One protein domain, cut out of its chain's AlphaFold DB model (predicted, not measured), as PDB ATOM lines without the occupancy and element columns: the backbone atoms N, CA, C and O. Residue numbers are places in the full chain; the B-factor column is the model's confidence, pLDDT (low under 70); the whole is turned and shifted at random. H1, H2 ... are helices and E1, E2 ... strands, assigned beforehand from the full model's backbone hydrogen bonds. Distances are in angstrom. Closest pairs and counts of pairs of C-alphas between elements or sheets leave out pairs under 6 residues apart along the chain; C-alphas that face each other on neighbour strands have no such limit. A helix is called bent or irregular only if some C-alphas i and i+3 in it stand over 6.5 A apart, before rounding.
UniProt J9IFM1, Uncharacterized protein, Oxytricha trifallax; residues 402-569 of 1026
ATOM      1  N   SER A 402     130.311 141.853 146.845       74.56
ATOM      2  CA  SER A 402     130.846 141.203 145.641       74.56
ATOM      3  C   SER A 402     130.008 139.984 145.260       74.56
ATOM      4  O   SER A 402     130.307 138.859 145.648       74.56
ATOM      5  N   GLN A 403     128.954 140.196 144.463       77.81
ATOM      6  CA  GLN A 403     128.132 139.102 143.913       77.81
ATOM      7  C   GLN A 403     128.924 138.159 142.991       77.81
ATOM      8  O   GLN A 403     128.539 137.007 142.798       77.81
ATOM      9  N   ILE A 404     130.028 138.642 142.414       84.94
ATOM     10  CA  ILE A 404     130.941 137.866 141.575       84.94
ATOM     11  C   ILE A 404     132.331 137.968 142.197       84.94
ATOM     12  O   ILE A 404     132.900 139.053 142.256       84.94
ATOM     13  N   LEU A 405     132.868 136.835 142.645       85.69
ATOM     14  CA  LEU A 405     134.241 136.746 143.134       85.69
ATOM     15  C   LEU A 405     135.214 136.701 141.952       85.69
ATOM     16  O   LEU A 405     135.208 135.722 141.197       85.69
ATOM     17  N   GLU A 406     136.081 137.702 141.795       89.94
ATOM     18  CA  GLU A 406     137.226 137.569 140.896       89.94
ATOM     19  C   GLU A 406     138.399 136.898 141.635       89.94
ATOM     20  O   GLU A 406     138.633 137.104 142.824       89.94
ATOM     21  N   ILE A 407     139.218 136.119 140.919       89.81
ATOM     22  CA  ILE A 407     140.432 135.498 141.492       89.81
ATOM     23  C   ILE A 407     141.391 136.561 142.060       89.81
ATOM     24  O   ILE A 407     142.097 136.307 143.033       89.81
ATOM     25  N   LYS A 408     141.377 137.771 141.487       91.38
ATOM     26  CA  LYS A 408     142.156 138.918 141.968       91.38
ATOM     27  C   LYS A 408     141.739 139.382 143.363       91.38
ATOM     28  O   LYS A 408     142.573 139.917 144.088       91.38
ATOM     29  N   ASP A 409     140.478 139.183 143.742       90.94
ATOM     30  CA  ASP A 409     140.003 139.528 145.082       90.94
ATOM     31  C   ASP A 409     140.600 138.568 146.115       90.94
ATOM     32  O   ASP A 409     141.088 139.014 147.152       90.94
ATOM     33  N   LEU A 410     140.684 137.272 145.785       91.31
ATOM     34  CA  LEU A 410     141.367 136.273 146.616       91.31
ATOM     35  C   LEU A 410     142.863 136.592 146.773       91.31
ATOM     36  O   LEU A 410     143.393 136.525 147.878       91.31
ATOM     37  N   GLU A 411     143.544 136.978 145.691       94.00
ATOM     38  CA  GLU A 411     144.958 137.389 145.747       94.00
ATOM     39  C   GLU A 411     145.159 138.629 146.626       94.00
ATOM     40  O   GLU A 411     146.076 138.668 147.444       94.00
ATOM     41  N   ARG A 412     144.268 139.624 146.523       94.75
ATOM     42  CA  ARG A 412     144.327 140.834 147.353       94.75
ATOM     43  C   ARG A 412     144.134 140.522 148.837       94.75
ATOM     44  O   ARG A 412     144.822 141.108 149.672       94.75
ATOM     45  N   ILE A 413     143.206 139.625 149.173       93.38
ATOM     46  CA  ILE A 413     142.984 139.196 150.562       93.38
ATOM     47  C   ILE A 413     144.216 138.461 151.086       93.38
ATOM     48  O   ILE A 413     144.686 138.774 152.178       93.38
ATOM     49  N   LEU A 414     144.805 137.570 150.283       95.50
ATOM     50  CA  LEU A 414     146.043 136.878 150.639       95.50
ATOM     51  C   LEU A 414     147.202 137.855 150.901       95.50
ATOM     52  O   LEU A 414     147.937 137.695 151.880       95.50
ATOM     53  N   ASP A 415     147.361 138.885 150.069       96.06
ATOM     54  CA  ASP A 415     148.386 139.917 150.257       96.06
ATOM     55  C   ASP A 415     148.156 140.729 151.539       96.06
ATOM     56  O   ASP A 415     149.106 141.037 152.267       96.06
ATOM     57  N   ASN A 416     146.901 141.072 151.838       95.25
ATOM     58  CA  ASN A 416     146.534 141.788 153.059       95.25
ATOM     59  C   ASN A 416     146.803 140.947 154.311       95.25
ATOM     60  O   ASN A 416     147.417 141.438 155.257       95.25
ATOM     61  N   GLU A 417     146.418 139.674 154.292       94.75
ATOM     62  CA  GLU A 417     146.675 138.740 155.385       94.75
ATOM     63  C   GLU A 417     148.179 138.507 155.587       94.75
ATOM     64  O   GLU A 417     148.672 138.526 156.714       94.75
ATOM     65  N   THR A 418     148.948 138.390 154.500       95.38
ATOM     66  CA  THR A 418     150.412 138.270 154.561       95.38
ATOM     67  C   THR A 418     151.052 139.508 155.197       95.38
ATOM     68  O   THR A 418     151.957 139.386 156.027       95.38
ATOM     69  N   LYS A 419     150.573 140.713 154.857       96.38
ATOM     70  CA  LYS A 419     151.028 141.964 155.487       96.38
ATOM     71  C   LYS A 419     150.661 142.015 156.968       96.38
ATOM     72  O   LYS A 419     151.503 142.405 157.773       96.38
ATOM     73  N   GLN A 420     149.445 141.608 157.330       94.50
ATOM     74  CA  GLN A 420     148.991 141.572 158.719       94.50
ATOM     75  C   GLN A 420     149.837 140.613 159.563       94.50
ATOM     76  O   GLN A 420     150.359 141.026 160.597       94.50
ATOM     77  N   ASN A 421     150.063 139.389 159.080       94.75
ATOM     78  CA  ASN A 421     150.916 138.406 159.749       94.75
ATOM     79  C   ASN A 421     152.347 138.934 159.928       94.75
ATOM     80  O   ASN A 421     152.950 138.753 160.982       94.75
ATOM     81  N   LYS A 422     152.896 139.626 158.919       96.69
ATOM     82  CA  LYS A 422     154.233 140.229 158.999       96.69
ATOM     83  C   LYS A 422     154.312 141.343 160.048       96.69
ATOM     84  O   LYS A 422     155.310 141.428 160.757       96.69
ATOM     85  N   MET A 423     153.286 142.191 160.152       96.06
ATOM     86  CA  MET A 423     153.218 143.228 161.190       96.06
ATOM     87  C   MET A 423     153.134 142.614 162.590       96.06
ATOM     88  O   MET A 423     153.864 143.052 163.474       96.06
ATOM     89  N   GLU A 424     152.317 141.573 162.769       95.44
ATOM     90  CA  GLU A 424     152.223 140.830 164.032       95.44
ATOM     91  C   GLU A 424     153.575 140.210 164.413       95.44
ATOM     92  O   GLU A 424     154.068 140.443 165.509       95.44
ATOM     93  N   ILE A 425     154.240 139.498 163.497       96.94
ATOM     94  CA  ILE A 425     155.565 138.906 163.753       96.94
ATOM     95  C   ILE A 425     156.593 139.973 164.155       96.94
ATOM     96  O   ILE A 425     157.356 139.764 165.097       96.94
ATOM     97  N   ASN A 426     156.608 141.121 163.472       97.69
ATOM     98  CA  ASN A 426     157.514 142.216 163.814       97.69
ATOM     99  C   ASN A 426     157.231 142.770 165.217       97.69
ATOM    100  O   ASN A 426     158.170 142.927 165.988       97.69
ATOM    101  N   LEU A 427     155.958 142.972 165.582       96.88
ATOM    102  CA  LEU A 427     155.570 143.375 166.938       96.88
ATOM    103  C   LEU A 427     156.092 142.381 167.988       96.88
ATOM    104  O   LEU A 427     156.640 142.790 169.011       96.88
ATOM    105  N   LEU A 428     155.947 141.075 167.737       96.94
ATOM    106  CA  LEU A 428     156.413 140.033 168.654       96.94
ATOM    107  C   LEU A 428     157.946 140.022 168.787       96.94
ATOM    108  O   LEU A 428     158.458 139.857 169.896       96.94
ATOM    109  N   ARG A 429     158.680 140.231 167.685       97.62
ATOM    110  CA  ARG A 429     160.149 140.353 167.687       97.62
ATOM    111  C   ARG A 429     160.617 141.597 168.439       97.62
ATOM    112  O   ARG A 429     161.532 141.493 169.253       97.62
ATOM    113  N   ASP A 430     159.969 142.736 168.216       97.88
ATOM    114  CA  ASP A 430     160.276 143.987 168.912       97.88
ATOM    115  C   ASP A 430     160.017 143.845 170.417       97.88
ATOM    116  O   ASP A 430     160.849 144.235 171.235       97.88
ATOM    117  N   PHE A 431     158.908 143.206 170.800       97.88
ATOM    118  CA  PHE A 431     158.600 142.919 172.200       97.88
ATOM    119  C   PHE A 431     159.631 141.982 172.847       97.88
ATOM    120  O   PHE A 431     160.126 142.274 173.938       97.88
ATOM    121  N   ALA A 432     160.009 140.890 172.173       96.88
ATOM    122  CA  ALA A 432     161.057 139.991 172.655       96.88
ATOM    123  C   ALA A 432     162.401 140.719 172.809       96.88
ATOM    124  O   ALA A 432     163.099 140.530 173.805       96.88
ATOM    125  N   GLN A 433     162.741 141.609 171.873       97.19
ATOM    126  CA  GLN A 433     163.945 142.428 171.964       97.19
ATOM    127  C   GLN A 433     163.895 143.389 173.157       97.19
ATOM    128  O   GLN A 433     164.900 143.551 173.844       97.19
ATOM    129  N   ILE A 434     162.734 143.978 173.454       97.06
ATOM    130  CA  ILE A 434     162.554 144.828 174.636       97.06
ATOM    131  C   ILE A 434     162.772 144.023 175.921       97.06
ATOM    132  O   ILE A 434     163.491 144.493 176.803       97.06
ATOM    133  N   ILE A 435     162.226 142.804 176.016       96.56
ATOM    134  CA  ILE A 435     162.469 141.911 177.161       96.56
ATOM    135  C   ILE A 435     163.966 141.625 177.313       96.56
ATOM    136  O   ILE A 435     164.487 141.753 178.418       96.56
ATOM    137  N   ARG A 436     164.674 141.332 176.211       95.69
ATOM    138  CA  ARG A 436     166.137 141.132 176.216       95.69
ATOM    139  C   ARG A 436     166.931 142.356 176.669       95.69
ATOM    140  O   ARG A 436     168.068 142.216 177.101       95.69
ATOM    141  N   THR A 437     166.381 143.557 176.529       95.94
ATOM    142  CA  THR A 437     167.074 144.781 176.951       95.94
ATOM    143  C   THR A 437     166.705 145.233 178.360       95.94
ATOM    144  O   THR A 437     167.552 145.806 179.034       95.94
ATOM    145  N   GLU A 438     165.465 145.004 178.809       95.38
ATOM    146  CA  GLU A 438     164.935 145.612 180.042       95.38
ATOM    147  C   GLU A 438     164.638 144.619 181.175       95.38
ATOM    148  O   GLU A 438     164.594 145.049 182.323       95.38
ATOM    149  N   CYS A 439     164.454 143.324 180.897       91.00
ATOM    150  CA  CYS A 439     164.037 142.318 181.893       91.00
ATOM    151  C   CYS A 439     165.068 141.195 182.097       91.00
ATOM    152  O   CYS A 439     164.742 140.119 182.597       91.00
ATOM    153  N   VAL A 440     166.311 141.410 181.667       86.12
ATOM    154  CA  VAL A 440     167.368 140.396 181.731       86.12
ATOM    155  C   VAL A 440     168.077 140.472 183.073       86.12
ATOM    156  O   VAL A 440     168.793 141.431 183.348       86.12
ATOM    157  N   LEU A 441     167.882 139.444 183.900       80.75
ATOM    158  CA  LEU A 441     168.544 139.305 185.204       80.75
ATOM    159  C   LEU A 441     169.953 138.711 185.055       80.75
ATOM    160  O   LEU A 441     170.893 139.146 185.709       80.75
ATOM    161  N   ASN A 442     170.097 137.741 184.149       79.00
ATOM    162  CA  ASN A 442     171.349 137.132 183.695       79.00
ATOM    163  C   ASN A 442     171.281 137.085 182.172       79.00
ATOM    164  O   ASN A 442     170.199 136.805 181.681       79.00
ATOM    165  N   SER A 443     172.376 137.289 181.425       87.44
ATOM    166  CA  SER A 443     172.395 137.501 179.955       87.44
ATOM    167  C   SER A 443     171.532 136.569 179.074       87.44
ATOM    168  O   SER A 443     171.316 136.885 177.908       87.44
ATOM    169  N   TYR A 444     171.049 135.445 179.607       94.25
ATOM    170  CA  TYR A 444     170.244 134.426 178.932       94.25
ATOM    171  C   TYR A 444     168.856 134.175 179.561       94.25
ATOM    172  O   TYR A 444     168.083 133.402 179.006       94.25
ATOM    173  N   TYR A 445     168.505 134.802 180.690       96.81
ATOM    174  CA  TYR A 445     167.286 134.497 181.450       96.81
ATOM    175  C   TYR A 445     166.505 135.748 181.873       96.81
ATOM    176  O   TYR A 445     167.091 136.791 182.173       96.81
ATOM    177  N   PHE A 446     165.180 135.612 181.965       96.75
ATOM    178  CA  PHE A 446     164.258 136.634 182.473       96.75
ATOM    179  C   PHE A 446     163.268 136.043 183.491       96.75
ATOM    180  O   PHE A 446     163.025 134.833 183.490       96.75
ATOM    181  N   SER A 447     162.677 136.892 184.338       96.56
ATOM    182  CA  SER A 447     161.565 136.506 185.221       96.56
ATOM    183  C   SER A 447     160.217 136.852 184.588       96.56
ATOM    184  O   SER A 447     160.020 137.949 184.059       96.56
ATOM    185  N   PHE A 448     159.246 135.934 184.669       96.50
ATOM    186  CA  PHE A 448     157.885 136.202 184.186       96.50
ATOM    187  C   PHE A 448     157.174 137.319 184.963       96.50
ATOM    188  O   PHE A 448     156.248 137.933 184.428       96.50
ATOM    189  N   PHE A 449     157.601 137.578 186.200       96.38
ATOM    190  CA  PHE A 449     156.976 138.545 187.101       96.38
ATOM    191  C   PHE A 449     157.352 139.996 186.777       96.38
ATOM    192  O   PHE A 449     156.592 140.893 187.122       96.38
ATOM    193  N   ASP A 450     158.430 140.223 186.020       96.31
ATOM    194  CA  ASP A 450     158.858 141.566 185.595       96.31
ATOM    195  C   ASP A 450     158.094 142.067 184.351       96.31
ATOM    196  O   ASP A 450     158.073 143.261 184.035       96.31
ATOM    197  N   ILE A 451     157.445 141.160 183.611       96.50
ATOM    198  CA  ILE A 451     156.802 141.483 182.331       96.50
ATOM    199  C   ILE A 451     155.555 142.380 182.471       96.50
ATOM    200  O   ILE A 451     155.408 143.293 181.653       96.50
ATOM    201  N   PRO A 452     154.633 142.171 183.435       96.50
ATOM    202  CA  PRO A 452     153.467 143.043 183.591       96.50
ATOM    203  C   PRO A 452     153.845 144.524 183.728       96.50
ATOM    204  O   PRO A 452     153.262 145.368 183.042       96.50
ATOM    205  N   ASP A 453     154.872 144.825 184.524       96.38
ATOM    206  CA  ASP A 453     155.363 146.189 184.730       96.38
ATOM    207  C   ASP A 453     155.971 146.769 183.449       96.38
ATOM    208  O   ASP A 453     155.689 147.916 183.080       96.38
ATOM    209  N   LEU A 454     156.732 145.959 182.704       96.56
ATOM    210  CA  LEU A 454     157.268 146.343 181.398       96.56
ATOM    211  C   LEU A 454     156.150 146.691 180.400       96.56
ATOM    212  O   LEU A 454     156.243 147.691 179.681       96.56
ATOM    213  N   ILE A 455     155.078 145.895 180.354       96.50
ATOM    214  CA  ILE A 455     153.947 146.131 179.447       96.50
ATOM    215  C   ILE A 455     153.244 147.452 179.785       96.50
ATOM    216  O   ILE A 455     152.958 148.245 178.881       96.50
ATOM    217  N   VAL A 456     153.011 147.722 181.074       96.12
ATOM    218  CA  VAL A 456     152.414 148.986 181.537       96.12
ATOM    219  C   VAL A 456     153.314 150.171 181.175       96.12
ATOM    220  O   VAL A 456     152.831 151.179 180.650       96.12
ATOM    221  N   LYS A 457     154.631 150.036 181.372       97.12
ATOM    222  CA  LYS A 457     155.630 151.067 181.056       97.12
ATOM    223  C   LYS A 457     155.665 151.422 179.565       97.12
ATOM    224  O   LYS A 457     155.806 152.596 179.223       97.12
ATOM    225  N   LYS A 458     155.521 150.435 178.674       97.12
ATOM    226  CA  LYS A 458     155.598 150.620 177.211       97.12
ATOM    227  C   LYS A 458     154.306 151.108 176.554       97.12
ATOM    228  O   LYS A 458     154.363 151.545 175.409       97.12
ATOM    229  N   LYS A 459     153.172 151.103 177.266       96.75
ATOM    230  CA  LYS A 459     151.874 151.628 176.787       96.75
ATOM    231  C   LYS A 459     151.427 151.038 175.434       96.75
ATOM    232  O   LYS A 459     151.005 151.778 174.545       96.75
ATOM    233  N   TYR A 460     151.509 149.716 175.276       96.44
ATOM    234  CA  TYR A 460     151.018 149.030 174.074       96.44
ATOM    235  C   TYR A 460     149.528 149.305 173.820       96.44
ATOM    236  O   TYR A 460     148.739 149.439 174.761       96.44
ATOM    237  N   GLN A 461     149.124 149.366 172.546       97.06
ATOM    238  CA  GLN A 461     147.703 149.445 172.210       97.06
ATOM    239  C   GLN A 461     146.991 148.167 172.656       97.06
ATOM    240  O   GLN A 461     147.587 147.097 172.701       97.06
ATOM    241  N   ARG A 462     145.683 148.246 172.923       95.69
ATOM    242  CA  ARG A 462     144.904 147.082 173.378       95.69
ATOM    243  C   ARG A 462     144.999 145.879 172.426       95.69
ATOM    244  O   ARG A 462     145.064 144.753 172.893       95.69
ATOM    245  N   LYS A 463     145.041 146.117 171.108       94.12
ATOM    246  CA  LYS A 463     145.185 145.050 170.102       94.12
ATOM    247  C   LYS A 463     146.551 144.361 170.185       94.12
ATOM    248  O   LYS A 463     146.617 143.137 170.173       94.12
ATOM    249  N   ASP A 464     147.610 145.150 170.322       96.25
ATOM    250  CA  ASP A 464     148.987 144.663 170.448       96.25
ATOM    251  C   ASP A 464     149.185 143.931 171.781       96.25
ATOM    252  O   ASP A 464     149.839 142.893 171.840       96.25
ATOM    253  N   TYR A 465     148.557 144.436 172.848       95.94
ATOM    254  CA  TYR A 465     148.544 143.816 174.169       95.94
ATOM    255  C   TYR A 465     147.993 142.388 174.114       95.94
ATOM    256  O   TYR A 465     148.636 141.475 174.623       95.94
ATOM    257  N   ASP A 466     146.854 142.169 173.454       96.00
ATOM    258  CA  ASP A 466     146.261 140.831 173.347       96.00
ATOM    259  C   ASP A 466     147.192 139.854 172.594       96.00
ATOM    260  O   ASP A 466     147.347 138.699 173.001       96.00
ATOM    261  N   GLN A 467     147.879 140.322 171.542       96.19
ATOM    262  CA  GLN A 467     148.875 139.530 170.803       96.19
ATOM    263  C   GLN A 467     150.106 139.202 171.662       96.19
ATOM    264  O   GLN A 467     150.565 138.055 171.684       96.19
ATOM    265  N   ILE A 468     150.600 140.179 172.425       97.19
ATOM    266  CA  ILE A 468     151.715 140.014 173.363       97.19
ATOM    267  C   ILE A 468     151.355 139.016 174.468       97.19
ATOM    268  O   ILE A 468     152.124 138.094 174.735       97.19
ATOM    269  N   ILE A 469     150.174 139.131 175.080       96.88
ATOM    270  CA  ILE A 469     149.707 138.176 176.096       96.88
ATOM    271  C   ILE A 469     149.627 136.764 175.513       96.88
ATOM    272  O   ILE A 469     150.035 135.801 176.166       96.88
ATOM    273  N   HIS A 470     149.164 136.621 174.270       96.31
ATOM    274  CA  HIS A 470     149.110 135.319 173.615       96.31
ATOM    275  C   HIS A 470     150.506 134.728 173.348       96.31
ATOM    276  O   HIS A 470     150.714 133.526 173.537       96.31
ATOM    277  N   LEU A 471     151.485 135.558 172.966       96.31
ATOM    278  CA  LEU A 471     152.892 135.155 172.881       96.31
ATOM    279  C   LEU A 471     153.414 134.692 174.248       96.31
ATOM    280  O   LEU A 471     153.969 133.600 174.352       96.31
ATOM    281  N   LEU A 472     153.186 135.473 175.306       97.19
ATOM    282  CA  LEU A 472     153.639 135.151 176.661       97.19
ATOM    283  C   LEU A 472     153.046 133.844 177.183       97.19
ATOM    284  O   LEU A 472     153.754 133.051 177.796       97.19
ATOM    285  N   GLN A 473     151.774 133.569 176.891       97.12
ATOM    286  CA  GLN A 473     151.147 132.287 177.219       97.12
ATOM    287  C   GLN A 473     151.811 131.112 176.488       97.12
ATOM    288  O   GLN A 473     151.988 130.047 177.082       97.12
ATOM    289  N   LYS A 474     152.213 131.289 175.221       97.25
ATOM    290  CA  LYS A 474     152.951 130.262 174.463       97.25
ATOM    291  C   LYS A 474     154.354 130.041 175.022       97.25
ATOM    292  O   LYS A 474     154.744 128.888 175.184       97.25
ATOM    293  N   VAL A 475     155.073 131.109 175.371       97.44
ATOM    294  CA  VAL A 475     156.392 131.024 176.026       97.44
ATOM    295  C   VAL A 475     156.267 130.337 177.386       97.44
ATOM    296  O   VAL A 475     157.005 129.396 177.659       97.44
ATOM    297  N   LYS A 476     155.262 130.706 178.191       97.19
ATOM    298  CA  LYS A 476     154.937 130.044 179.464       97.19
ATOM    299  C   LYS A 476     154.687 128.552 179.260       97.19
ATOM    300  O   LYS A 476     155.251 127.738 179.981       97.19
ATOM    301  N   LYS A 477     153.881 128.174 178.264       97.19
ATOM    302  CA  LYS A 477     153.600 126.763 177.960       97.19
ATOM    303  C   LYS A 477     154.855 126.004 177.511       97.19
ATOM    304  O   LYS A 477     155.041 124.864 177.930       97.19
ATOM    305  N   ALA A 478     155.708 126.618 176.690       97.19
ATOM    306  CA  ALA A 478     156.973 126.023 176.260       97.19
ATOM    307  C   ALA A 478     157.924 125.799 177.448       97.19
ATOM    308  O   ALA A 478     158.467 124.704 177.594       97.19
ATOM    309  N   TYR A 479     158.041 126.791 178.339       97.75
ATOM    310  CA  TYR A 479     158.821 126.683 179.572       97.75
ATOM    311  C   TYR A 479     158.293 125.579 180.493       97.75
ATOM    312  O   TYR A 479     159.055 124.712 180.910       97.75
ATOM    313  N   LEU A 480     156.982 125.547 180.759       96.69
ATOM    314  CA  LEU A 480     156.366 124.492 181.572       96.69
ATOM    315  C   LEU A 480     156.594 123.100 180.969       96.69
ATOM    316  O   LEU A 480     156.843 122.149 181.706       96.69
ATOM    317  N   GLY A 481     156.583 122.986 179.636       95.81
ATOM    318  CA  GLY A 481     156.944 121.759 178.929       95.81
ATOM    319  C   GLY A 481     158.372 121.310 179.243       95.81
ATOM    320  O   GLY A 481     158.577 120.160 179.625       95.81
ATOM    321  N   GLN A 482     159.348 122.218 179.172       96.75
ATOM    322  CA  GLN A 482     160.733 121.920 179.559       96.75
ATOM    323  C   GLN A 482     160.853 121.570 181.051       96.75
ATOM    324  O   GLN A 482     161.495 120.581 181.399       96.75
ATOM    325  N   LYS A 483     160.171 122.315 181.929       96.19
ATOM    326  CA  LYS A 483     160.150 122.071 183.380       96.19
ATOM    327  C   LYS A 483     159.546 120.705 183.728       96.19
ATOM    328  O   LYS A 483     160.051 120.033 184.624       96.19
ATOM    329  N   SER A 484     158.537 120.239 182.988       96.12
ATOM    330  CA  SER A 484     157.937 118.908 183.182       96.12
ATOM    331  C   SER A 484     158.891 117.748 182.885       96.12
ATOM    332  O   SER A 484     158.798 116.697 183.512       96.12
ATOM    333  N   LEU A 485     159.864 117.941 181.985       94.69
ATOM    334  CA  LEU A 485     160.893 116.930 181.713       94.69
ATOM    335  C   LEU A 485     161.879 116.787 182.880       94.69
ATOM    336  O   LEU A 485     162.449 115.712 183.077       94.69
ATOM    337  N   ILE A 486     162.066 117.865 183.645       95.19
ATOM    338  CA  ILE A 486     162.902 117.900 184.848       95.19
ATOM    339  C   ILE A 486     162.118 117.324 186.036       95.19
ATOM    340  O   ILE A 486     162.639 116.497 186.781       95.19
ATOM    341  N   VAL A 487     160.848 117.711 186.185       94.44
ATOM    342  CA  VAL A 487     159.953 117.269 187.266       94.44
ATOM    343  C   VAL A 487     159.027 116.158 186.761       94.44
ATOM    344  O   VAL A 487     157.830 116.366 186.576       94.44
ATOM    345  N   LYS A 488     159.591 114.961 186.542       91.00
ATOM    346  CA  LYS A 488     158.890 113.815 185.923       91.00
ATOM    347  C   LYS A 488     157.627 113.355 186.665       91.00
ATOM    348  O   LYS A 488     156.741 112.778 186.042       91.00
ATOM    349  N   ASP A 489     157.532 113.629 187.965       92.50
ATOM    350  CA  ASP A 489     156.449 113.126 188.821       92.50
ATOM    351  C   ASP A 489     155.213 114.033 188.859       92.50
ATOM    352  O   ASP A 489     154.212 113.683 189.489       92.50
ATOM    353  N   ARG A 490     155.256 115.212 188.222       91.19
ATOM    354  CA  ARG A 490     154.121 116.143 188.211       91.19
ATOM    355  C   ARG A 490     153.562 116.308 186.800       91.19
ATOM    356  O   ARG A 490     154.318 116.627 185.883       91.19
ATOM    357  N   PRO A 491     152.241 116.143 186.604       89.62
ATOM    358  CA  PRO A 491     151.620 116.442 185.322       89.62
ATOM    359  C   PRO A 491     151.780 117.932 185.001       89.62
ATOM    360  O   PRO A 491     151.778 118.768 185.906       89.62
ATOM    361  N   LEU A 492     151.880 118.261 183.708       90.81
ATOM    362  CA  LEU A 492     152.125 119.620 183.202       90.81
ATOM    363  C   LEU A 492     151.189 120.673 183.825       90.81
ATOM    364  O   LEU A 492     151.622 121.779 184.131       90.81
ATOM    365  N   ASP A 493     149.932 120.300 184.068       92.44
ATOM    366  CA  ASP A 493     148.887 121.186 184.591       92.44
ATOM    367  C   ASP A 493     149.044 121.520 186.087       92.44
ATOM    368  O   ASP A 493     148.413 122.453 186.576       92.44
ATOM    369  N   GLN A 494     149.878 120.774 186.822       94.44
ATOM    370  CA  GLN A 494     150.210 121.033 188.232       94.44
ATOM    371  C   GLN A 494     151.533 121.790 188.402       94.44
ATOM    372  O   GLN A 494     151.946 122.075 189.528       94.44
ATOM    373  N   ILE A 495     152.237 122.072 187.306       95.25
ATOM    374  CA  ILE A 495     153.490 122.815 187.344       95.25
ATOM    375  C   ILE A 495     153.156 124.295 187.170       95.25
ATOM    376  O   ILE A 495     152.710 124.735 186.112       95.25
ATOM    377  N   GLU A 496     153.395 125.071 188.221       96.31
ATOM    378  CA  GLU A 496     153.259 126.524 188.193       96.31
ATOM    379  C   GLU A 496     154.629 127.194 188.017       96.31
ATOM    380  O   GLU A 496     155.680 126.617 188.332       96.31
ATOM    381  N   ILE A 497     154.600 128.405 187.453       96.88
ATOM    382  CA  ILE A 497     155.777 129.271 187.376       96.88
ATOM    383  C   ILE A 497     155.847 130.052 188.685       96.88
ATOM    384  O   ILE A 497     154.910 130.789 188.997       96.88
ATOM    385  N   THR A 498     156.928 129.870 189.433       96.56
ATOM    386  CA  THR A 498     157.239 130.612 190.657       96.56
ATOM    387  C   THR A 498     158.111 131.820 190.331       96.56
ATOM    388  O   THR A 498     158.698 131.906 189.256       96.56
ATOM    389  N   ASP A 499     158.184 132.783 191.240       95.00
ATOM    390  CA  ASP A 499     159.052 133.965 191.142       95.00
ATOM    391  C   ASP A 499     160.545 133.616 191.053       95.00
ATOM    392  O   ASP A 499     161.313 134.341 190.424       95.00
ATOM    393  N   GLU A 500     160.931 132.466 191.603       95.25
ATOM    394  CA  GLU A 500     162.278 131.898 191.483       95.25
ATOM    395  C   GLU A 500     162.598 131.296 190.096       95.25
ATOM    396  O   GLU A 500     163.758 130.995 189.810       95.25
ATOM    397  N   ASP A 501     161.604 131.087 189.221       96.50
ATOM    398  CA  ASP A 501     161.837 130.491 187.903       96.50
ATOM    399  C   ASP A 501     162.509 131.483 186.940       96.50
ATOM    400  O   ASP A 501     161.914 132.470 186.498       96.50
ATOM    401  N   LEU A 502     163.736 131.154 186.531       96.00
ATOM    402  CA  LEU A 502     164.472 131.863 185.488       96.00
ATOM    403  C   LEU A 502     164.183 131.241 184.121       96.00
ATOM    404  O   LEU A 502     164.608 130.124 183.820       96.00
ATOM    405  N   VAL A 503     163.474 131.979 183.269       96.94
ATOM    406  CA  VAL A 503     163.027 131.483 181.965       96.94
ATOM    407  C   VAL A 503     164.042 131.841 180.876       96.94
ATOM    408  O   VAL A 503     164.405 133.014 180.767       96.94
ATOM    409  N   PRO A 504     164.507 130.871 180.061       97.38
ATOM    410  CA  PRO A 504     165.453 131.140 178.980       97.38
ATOM    411  C   PRO A 504     164.883 132.104 177.934       97.38
ATOM    412  O   PRO A 504     163.751 131.933 177.467       97.38
ATOM    413  N   LEU A 505     165.673 133.095 177.520       96.00
ATOM    414  CA  LEU A 505     165.293 134.069 176.489       96.00
ATOM    415  C   LEU A 505     165.123 133.415 175.111       96.00
ATOM    416  O   LEU A 505     164.319 133.887 174.307       96.00
ATOM    417  N   GLU A 506     165.817 132.307 174.851       96.62
ATOM    418  CA  GLU A 506     165.734 131.539 173.604       96.62
ATOM    419  C   GLU A 506     164.329 130.965 173.364       96.62
ATOM    420  O   GLU A 506     163.949 130.685 172.225       96.62
ATOM    421  N   LEU A 507     163.512 130.828 174.418       97.12
ATOM    422  CA  LEU A 507     162.120 130.405 174.275       97.12
ATOM    423  C   LEU A 507     161.281 131.419 173.492       97.12
ATOM    424  O   LEU A 507     160.339 131.014 172.808       97.12
ATOM    425  N   PHE A 508     161.619 132.712 173.532       97.44
ATOM    426  CA  PHE A 508     160.970 133.693 172.663       97.44
ATOM    427  C   PHE A 508     161.279 133.420 171.196       97.44
ATOM    428  O   PHE A 508     160.349 133.367 170.395       97.44
ATOM    429  N   ASP A 509     162.546 133.182 170.847       96.75
ATOM    430  CA  ASP A 509     162.936 132.863 169.469       96.75
ATOM    431  C   ASP A 509     162.259 131.589 168.984       96.75
ATOM    432  O   ASP A 509     161.721 131.555 167.880       96.75
ATOM    433  N   GLN A 510     162.209 130.559 169.833       97.44
ATOM    434  CA  GLN A 510     161.538 129.309 169.506       97.44
ATOM    435  C   GLN A 510     160.045 129.525 169.226       97.44
ATOM    436  O   GLN A 510     159.520 129.022 168.230       97.44
ATOM    437  N   VAL A 511     159.341 130.265 170.085       97.75
ATOM    438  CA  VAL A 511     157.900 130.503 169.931       97.75
ATOM    439  C   VAL A 511     157.603 131.431 168.752       97.75
ATOM    440  O   VAL A 511     156.638 131.191 168.022       97.75
ATOM    441  N   ILE A 512     158.424 132.458 168.529       97.75
ATOM    442  CA  ILE A 512     158.293 133.367 167.384       97.75
ATOM    443  C   ILE A 512     158.561 132.611 166.081       97.75
ATOM    444  O   ILE A 512     157.738 132.688 165.172       97.75
ATOM    445  N   ALA A 513     159.613 131.792 166.006       97.31
ATOM    446  CA  ALA A 513     159.892 130.948 164.843       97.31
ATOM    447  C   ALA A 513     158.750 129.953 164.566       97.31
ATOM    448  O   ALA A 513     158.353 129.752 163.420       97.31
ATOM    449  N   GLN A 514     158.152 129.366 165.609       96.44
ATOM    450  CA  GLN A 514     156.955 128.530 165.452       96.44
ATOM    451  C   GLN A 514     155.756 129.317 164.913       96.44
ATOM    452  O   GLN A 514     154.974 128.779 164.129       96.44
ATOM    453  N   GLN A 515     155.573 130.567 165.341       96.50
ATOM    454  CA  GLN A 515     154.507 131.428 164.835       96.50
ATOM    455  C   GLN A 515     154.758 131.830 163.374       96.50
ATOM    456  O   GLN A 515     153.827 131.802 162.575       96.50
ATOM    457  N   GLU A 516     156.004 132.128 163.008       96.56
ATOM    458  CA  GLU A 516     156.422 132.400 161.629       96.56
ATOM    459  C   GLU A 516     156.150 131.215 160.708       96.56
ATOM    460  O   GLU A 516     155.506 131.387 159.673       96.56
ATOM    461  N   ASN A 517     156.545 130.010 161.124       96.38
ATOM    462  CA  ASN A 517     156.284 128.790 160.366       96.38
ATOM    463  C   ASN A 517     154.780 128.561 160.174       96.38
ATOM    464  O   ASN A 517     154.351 128.286 159.061       96.38
ATOM    465  N   LYS A 518     153.954 128.771 161.210       94.25
ATOM    466  CA  LYS A 518     152.485 128.674 161.091       94.25
ATOM    467  C   LYS A 518     151.900 129.694 160.114       94.25
ATOM    468  O   LYS A 518     150.984 129.369 159.360       94.25
ATOM    469  N   CYS A 519     152.397 130.930 160.134       94.75
ATOM    470  CA  CYS A 519     151.976 131.966 159.193       94.75
ATOM    471  C   CYS A 519     152.376 131.614 157.752       94.75
ATOM    472  O   CYS A 519     151.577 131.814 156.835       94.75
ATOM    473  N   GLU A 520     153.575 131.065 157.546       95.88
ATOM    474  CA  GLU A 520     154.050 130.653 156.222       95.88
ATOM    475  C   GLU A 520     153.322 129.400 155.714       95.88
ATOM    476  O   GLU A 520     152.902 129.384 154.561       95.88
ATOM    477  N   GLU A 521     153.067 128.398 156.560       93.56
ATOM    478  CA  GLU A 521     152.239 127.226 156.230       93.56
ATOM    479  C   GLU A 521     150.831 127.649 155.797       93.56
ATOM    480  O   GLU A 521     150.340 127.224 154.750       93.56
ATOM    481  N   LYS A 522     150.195 128.548 156.560       94.12
ATOM    482  CA  LYS A 522     148.879 129.104 156.217       94.12
ATOM    483  C   LYS A 522     148.905 129.817 154.864       94.12
ATOM    484  O   LYS A 522     148.017 129.609 154.039       94.12
ATOM    485  N   LYS A 523     149.931 130.633 154.614       95.19
ATOM    486  CA  LYS A 523     150.126 131.322 153.332       95.19
ATOM    487  C   LYS A 523     150.320 130.331 152.185       95.19
ATOM    488  O   LYS A 523     149.653 130.466 151.164       95.19
ATOM    489  N   GLN A 524     151.182 129.328 152.341       96.19
ATOM    490  CA  GLN A 524     151.410 128.290 151.331       96.19
ATOM    491  C   GLN A 524     150.129 127.511 151.028       96.19
ATOM    492  O   GLN A 524     149.810 127.285 149.859       96.19
ATOM    493  N   TYR A 525     149.356 127.171 152.061       93.19
ATOM    494  CA  TYR A 525     148.065 126.515 151.910       93.19
ATOM    495  C   TYR A 525     147.091 127.368 151.086       93.19
ATOM    496  O   TYR A 525     146.562 126.893 150.080       93.19
ATOM    497  N   LEU A 526     146.920 128.648 151.424       93.69
ATOM    498  CA  LEU A 526     146.050 129.564 150.676       93.69
ATOM    499  C   LEU A 526     146.530 129.795 149.235       93.69
ATOM    500  O   LEU A 526     145.716 129.800 148.312       93.69
ATOM    501  N   VAL A 527     147.842 129.912 149.009       95.75
ATOM    502  CA  VAL A 527     148.424 129.973 147.656       95.75
ATOM    503  C   VAL A 527     148.063 128.718 146.864       95.75
ATOM    504  O   VAL A 527     147.612 128.828 145.722       95.75
ATOM    505  N   SER A 528     148.215 127.533 147.463       95.12
ATOM    506  CA  SER A 528     147.874 126.263 146.815       95.12
ATOM    507  C   SER A 528     146.380 126.171 146.487       95.12
ATOM    508  O   SER A 528     146.010 125.733 145.396       95.12
ATOM    509  N   LEU A 529     145.516 126.672 147.376       92.75
ATOM    510  CA  LEU A 529     144.069 126.711 147.189       92.75
ATOM    511  C   LEU A 529     143.682 127.643 146.034       92.75
ATOM    512  O   LEU A 529     142.907 127.253 145.161       92.75
ATOM    513  N   ILE A 530     144.267 128.843 145.975       93.56
ATOM    514  CA  ILE A 530     144.051 129.799 144.878       93.56
ATOM    515  C   ILE A 530     144.560 129.218 143.552       93.56
ATOM    516  O   ILE A 530     143.888 129.342 142.527       93.56
ATOM    517  N   GLN A 531     145.718 128.552 143.542       94.69
ATOM    518  CA  GLN A 531     146.242 127.880 142.347       94.69
ATOM    519  C   GLN A 531     145.329 126.742 141.879       94.69
ATOM    520  O   GLN A 531     145.053 126.631 140.682       94.69
ATOM    521  N   LYS A 532     144.807 125.933 142.805       92.44
ATOM    522  CA  LYS A 532     143.834 124.880 142.500       92.44
ATOM    523  C   LYS A 532     142.543 125.470 141.933       92.44
ATOM    524  O   LYS A 532     142.074 125.007 140.897       92.44
ATOM    525  N   ALA A 533     142.022 126.541 142.534       87.44
ATOM    526  CA  ALA A 533     140.846 127.250 142.035       87.44
ATOM    527  C   ALA A 533     141.075 127.827 140.625       87.44
ATOM    528  O   ALA A 533     140.217 127.679 139.755       87.44
ATOM    529  N   LYS A 534     142.255 128.407 140.355       90.50
ATOM    530  CA  LYS A 534     142.664 128.851 139.010       90.50
ATOM    531  C   LYS A 534     142.658 127.700 138.007       90.50
ATOM    532  O   LYS A 534     142.120 127.850 136.912       90.50
ATOM    533  N   TYR A 535     143.243 126.562 138.374       92.56
ATOM    534  CA  TYR A 535     143.306 125.384 137.513       92.56
ATOM    535  C   TYR A 535     141.913 124.811 137.223       92.56
ATOM    536  O   TYR A 535     141.587 124.538 136.069       92.56
ATOM    537  N   GLU A 536     141.061 124.680 138.240       88.12
ATOM    538  CA  GLU A 536     139.685 124.203 138.079       88.12
ATOM    539  C   GLU A 536     138.834 125.161 137.245       88.12
ATOM    540  O   GLU A 536     138.081 124.712 136.379       88.12
ATOM    541  N   ALA A 537     138.974 126.474 137.451       83.81
ATOM    542  CA  ALA A 537     138.309 127.482 136.633       83.81
ATOM    543  C   ALA A 537     138.757 127.384 135.167       83.81
ATOM    544  O   ALA A 537     137.914 127.312 134.276       83.81
ATOM    545  N   ALA A 538     140.066 127.295 134.912       85.50
ATOM    546  CA  ALA A 538     140.608 127.118 133.565       85.50
ATOM    547  C   ALA A 538     140.129 125.808 132.912       85.50
ATOM    548  O   ALA A 538     139.742 125.804 131.743       85.50
ATOM    549  N   SER A 539     140.095 124.709 133.670       88.56
ATOM    550  CA  SER A 539     139.595 123.410 133.208       88.56
ATOM    551  C   SER A 539     138.107 123.466 132.852       88.56
ATOM    552  O   SER A 539     137.719 123.014 131.777       88.56
ATOM    553  N   LYS A 540     137.273 124.102 133.687       85.19
ATOM    554  CA  LYS A 540     135.843 124.308 133.404       85.19
ATOM    555  C   LYS A 540     135.619 125.209 132.190       85.19
ATOM    556  O   LYS A 540     134.789 124.882 131.351       85.19
ATOM    557  N   ILE A 541     136.378 126.299 132.053       81.38
ATOM    558  CA  ILE A 541     136.329 127.171 130.865       81.38
ATOM    559  C   ILE A 541     136.654 126.363 129.601       81.38
ATOM    560  O   ILE A 541     135.938 126.462 128.604       81.38
ATOM    561  N   LYS A 542     137.685 125.510 129.660       83.69
ATOM    562  CA  LYS A 542     138.056 124.616 128.558       83.69
ATOM    563  C   LYS A 542     136.954 123.597 128.240       83.69
ATOM    564  O   LYS A 542     136.640 123.392 127.072       83.69
ATOM    565  N   GLN A 543     136.347 122.980 129.258       83.50
ATOM    566  CA  GLN A 543     135.254 122.007 129.098       83.50
ATOM    567  C   GLN A 543     133.981 122.625 128.515       83.50
ATOM    568  O   GLN A 543     133.300 121.977 127.729       83.50
ATOM    569  N   LEU A 544     133.676 123.880 128.851       81.56
ATOM    570  CA  LEU A 544     132.512 124.594 128.321       81.56
ATOM    571  C   LEU A 544     132.650 124.963 126.831       81.56
ATOM    572  O   LEU A 544     131.775 125.634 126.290       81.56
ATOM    573  N   GLY A 545     133.740 124.573 126.157       75.69
ATOM    574  CA  GLY A 545     133.967 124.915 124.749       75.69
ATOM    575  C   GLY A 545     134.160 126.417 124.526       75.69
ATOM    576  O   GLY A 545     134.136 126.900 123.397       75.69
ATOM    577  N   VAL A 546     134.393 127.165 125.608       60.72
ATOM    578  CA  VAL A 546     134.643 128.607 125.590       60.72
ATOM    579  C   VAL A 546     136.050 128.900 125.039       60.72
ATOM    580  O   VAL A 546     136.428 130.047 124.858       60.72
ATOM    581  N   ASP A 547     136.824 127.886 124.658       51.84
ATOM    582  CA  ASP A 547     138.118 128.023 123.979       51.84
ATOM    583  C   ASP A 547     137.983 128.163 122.442       51.84
ATOM    584  O   ASP A 547     138.836 127.712 121.680       51.84
ATOM    585  N   THR A 548     136.901 128.784 121.954       58.25
ATOM    586  CA  THR A 548     136.810 129.218 120.549       58.25
ATOM    587  C   THR A 548     137.487 130.581 120.384       58.25
ATOM    588  O   THR A 548     137.450 131.426 121.279       58.25
ATOM    589  N   GLU A 549     138.101 130.848 119.226       62.97
ATOM    590  CA  GLU A 549     138.674 132.164 118.877       62.97
ATOM    591  C   GLU A 549     137.733 133.345 119.171       62.97
ATOM    592  O   GLU A 549     138.196 134.449 119.462       62.97
ATOM    593  N   LYS A 550     136.413 133.112 119.139       60.25
ATOM    594  CA  LYS A 550     135.394 134.087 119.534       60.25
ATOM    595  C   LYS A 550     135.577 134.559 120.970       60.25
ATOM    596  O   LYS A 550     135.525 135.759 121.202       60.25
ATOM    597  N   THR A 551     135.854 133.679 121.922       59.91
ATOM    598  CA  THR A 551     136.003 134.093 123.319       59.91
ATOM    599  C   THR A 551     137.341 134.752 123.597       59.91
ATOM    600  O   THR A 551     137.399 135.660 124.418       59.91
ATOM    601  N   LYS A 552     138.402 134.375 122.870       68.75
ATOM    602  CA  LYS A 552     139.670 135.122 122.886       68.75
ATOM    603  C   LYS A 552     139.471 136.534 122.340       68.75
ATOM    604  O   LYS A 552     139.925 137.477 122.978       68.75
ATOM    605  N   LYS A 553     138.715 136.699 121.245       65.44
ATOM    606  CA  LYS A 553     138.306 138.018 120.726       65.44
ATOM    607  C   LYS A 553     137.441 138.784 121.729       65.44
ATOM    608  O   LYS A 553     137.726 139.944 121.987       65.44
ATOM    609  N   ILE A 554     136.441 138.149 122.344       59.12
ATOM    610  CA  ILE A 554     135.575 138.766 123.363       59.12
ATOM    611  C   ILE A 554     136.390 139.192 124.593       59.12
ATOM    612  O   ILE A 554     136.241 140.319 125.048       59.12
ATOM    613  N   GLN A 555     137.313 138.364 125.089       61.91
ATOM    614  CA  GLN A 555     138.248 138.751 126.152       61.91
ATOM    615  C   GLN A 555     139.160 139.908 125.726       61.91
ATOM    616  O   GLN A 555     139.435 140.790 126.535       61.91
ATOM    617  N   GLN A 556     139.595 139.951 124.463       70.69
ATOM    618  CA  GLN A 556     140.362 141.070 123.911       70.69
ATOM    619  C   GLN A 556     139.533 142.364 123.871       70.69
ATOM    620  O   GLN A 556     140.042 143.417 124.247       70.69
ATOM    621  N   TYR A 557     138.251 142.282 123.501       66.12
ATOM    622  CA  TYR A 557     137.318 143.412 123.527       66.12
ATOM    623  C   TYR A 557     137.013 143.876 124.955       66.12
ATOM    624  O   TYR A 557     137.047 145.074 125.209       66.12
ATOM    625  N   PHE A 558     136.798 142.962 125.907       63.56
ATOM    626  CA  PHE A 558     136.623 143.319 127.319       63.56
ATOM    627  C   PHE A 558     137.886 143.935 127.923       63.56
ATOM    628  O   PHE A 558     137.792 144.867 128.719       63.56
ATOM    629  N   LYS A 559     139.073 143.459 127.531       73.81
ATOM    630  CA  LYS A 559     140.343 144.062 127.941       73.81
ATOM    631  C   LYS A 559     140.490 145.482 127.382       73.81
ATOM    632  O   LYS A 559     140.802 146.384 128.150       73.81
ATOM    633  N   ALA A 560     140.188 145.687 126.099       69.94
ATOM    634  CA  ALA A 560     140.188 147.012 125.476       69.94
ATOM    635  C   ALA A 560     139.146 147.956 126.108       69.94
ATOM    636  O   ALA A 560     139.433 149.129 126.321       69.94
ATOM    637  N   ALA A 561     137.966 147.442 126.468       62.88
ATOM    638  CA  ALA A 561     136.929 148.208 127.154       62.88
ATOM    639  C   ALA A 561     137.346 148.610 128.582       62.88
ATOM    640  O   ALA A 561     137.152 149.761 128.955       62.88
ATOM    641  N   ARG A 562     137.982 147.714 129.356       66.38
ATOM    642  CA  ARG A 562     138.533 148.053 130.685       66.38
ATOM    643  C   ARG A 562     139.692 149.051 130.599       66.38
ATOM    644  O   ARG A 562     139.792 149.934 131.444       66.38
ATOM    645  N   GLU A 563     140.570 148.932 129.602       72.19
ATOM    646  CA  GLU A 563     141.637 149.918 129.362       72.19
ATOM    647  C   GLU A 563     141.054 151.290 128.995       72.19
ATOM    648  O   GLU A 563     141.512 152.308 129.511       72.19
ATOM    649  N   PHE A 564     140.004 151.315 128.175       72.81
ATOM    650  CA  PHE A 564     139.273 152.534 127.836       72.81
ATOM    651  C   PHE A 564     138.574 153.155 129.054       72.81
ATOM    652  O   PHE A 564     138.677 154.358 129.267       72.81
ATOM    653  N   GLU A 565     137.917 152.350 129.892       63.16
ATOM    654  CA  GLU A 565     137.290 152.802 131.140       63.16
ATOM    655  C   GLU A 565     138.323 153.376 132.119       63.16
ATOM    656  O   GLU A 565     138.102 154.432 132.709       63.16
ATOM    657  N   HIS A 566     139.490 152.740 132.248       70.31
ATOM    658  CA  HIS A 566     140.574 153.250 133.087       70.31
ATOM    659  C   HIS A 566     141.128 154.581 132.560       70.31
ATOM    660  O   HIS A 566     141.352 155.505 133.342       70.31
ATOM    661  N   GLN A 567     141.317 154.706 131.242       72.50
ATOM    662  CA  GLN A 567     141.702 155.972 130.612       72.50
ATOM    663  C   GLN A 567     140.631 157.047 130.825       72.50
ATOM    664  O   GLN A 567     140.958 158.178 131.162       72.50
ATOM    665  N   TYR A 568     139.352 156.692 130.707       66.75
ATOM    666  CA  TYR A 568     138.234 157.595 130.958       66.75
ATOM    667  C   TYR A 568     138.185 158.070 132.420       66.75
ATOM    668  O   TYR A 568     138.039 159.264 132.671       66.75
ATOM    669  N   LEU A 569     138.395 157.175 133.390       67.94
ATOM    670  CA  LEU A 569     138.470 157.519 134.814       67.94
ATOM    671  C   LEU A 569     139.707 158.363 135.158       67.94
ATOM    672  O   LEU A 569     139.623 159.240 136.017       67.94
TER     673      LEU A 569
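Overview. This is residues 402 to 569 of the 1026 residues of an uncharacterized protein of Oxytricha trifallax (UniProt J9IFM1). Two long helices, H1 and H4, run side by side in opposite directions as a long stalk. At one end is a small head, where H3 crosses the pair, beside H2, a very small sheet and the loop of residues 487 to 501; past the other end of the stalk H5 sticks out as a free arm. The printed part has 168 residues, with five named helices and three named strands in the order H1 E1 E2 H2 H3 E3 H4 H5; the sheet runs E1 E2 E3, antiparallel, and the class is mostly helix. The whole is extended, with a radius of gyration of the C-alphas of 25.3 A and spans of 77 by 40 by 27 A.

Arrangement. In the sheet, E1, residues 440 to 442, and E2, residues 445 to 447, form a hairpin, with N 445 and O 442 2.8 A apart, within hydrogen-bond range. E3, residues 502 to 504, is the antiparallel neighbour of E2, with N 503 and O 446 2.9 A apart, also within range. H1, residues 407 to 438, only grazes the sheet with residues 434 to 438. H3, residues 462 to 486, only grazes it with residues 475 to 483. H4, residues 506 to 543, touches H1 at a shallow tilt of 4 degrees, opposite ways; their closest C-alphas, of Ala 432 and Phe 508, are 6.3 A apart. H3 touches H1 with residues 464 to 471 alone, at a steep tilt of 65 degrees; the closest C-alphas are those of Leu 428 and Ile 468, 6.7 A. H3 touches H4 with residues 471 to 479 alone, at a steep tilt of 66 degrees; the closest C-alphas are those of Val 475 and Leu 507, 6.0 A. H2, residues 448 to 458, is close to but not clearly touching H3, with the closest C-alphas, of Ile 455 and Tyr 465, 7.9 A apart. H5, residues 549 to 569, is apart from H4. Every O i to N i+4 pair is within hydrogen-bond range in H1, H4 and H5; in H2 it is 5 of 7 and in H3 20 of 21.

Along the chain. H1 begins at C-alpha 407 (140.432, 135.498, 141.492) and is 46.8 A long. E1, E2 and E3 have three residues each. H2 is only just irregular: C-alphas 449 and 452 are 6.7 A apart. H3 is 36.2 A long. H4 begins at C-alpha 506 (165.734, 131.539, 173.604) and is 54.8 A long. H5, 29.9 A long, ends at C-alpha 569 (138.470, 157.519, 134.814).

Size, cuts and confidence. The two C-alphas farthest apart, of Glu 500 and Lys 550, are 76.8 A apart. The printed part has no cut, and the link from H3 to E3 is long. Residues 548 to 569 stand free. Mean pLDDT of the printed part is 89.8, but 67 in H5; residues 546 to 555 are among those under 70.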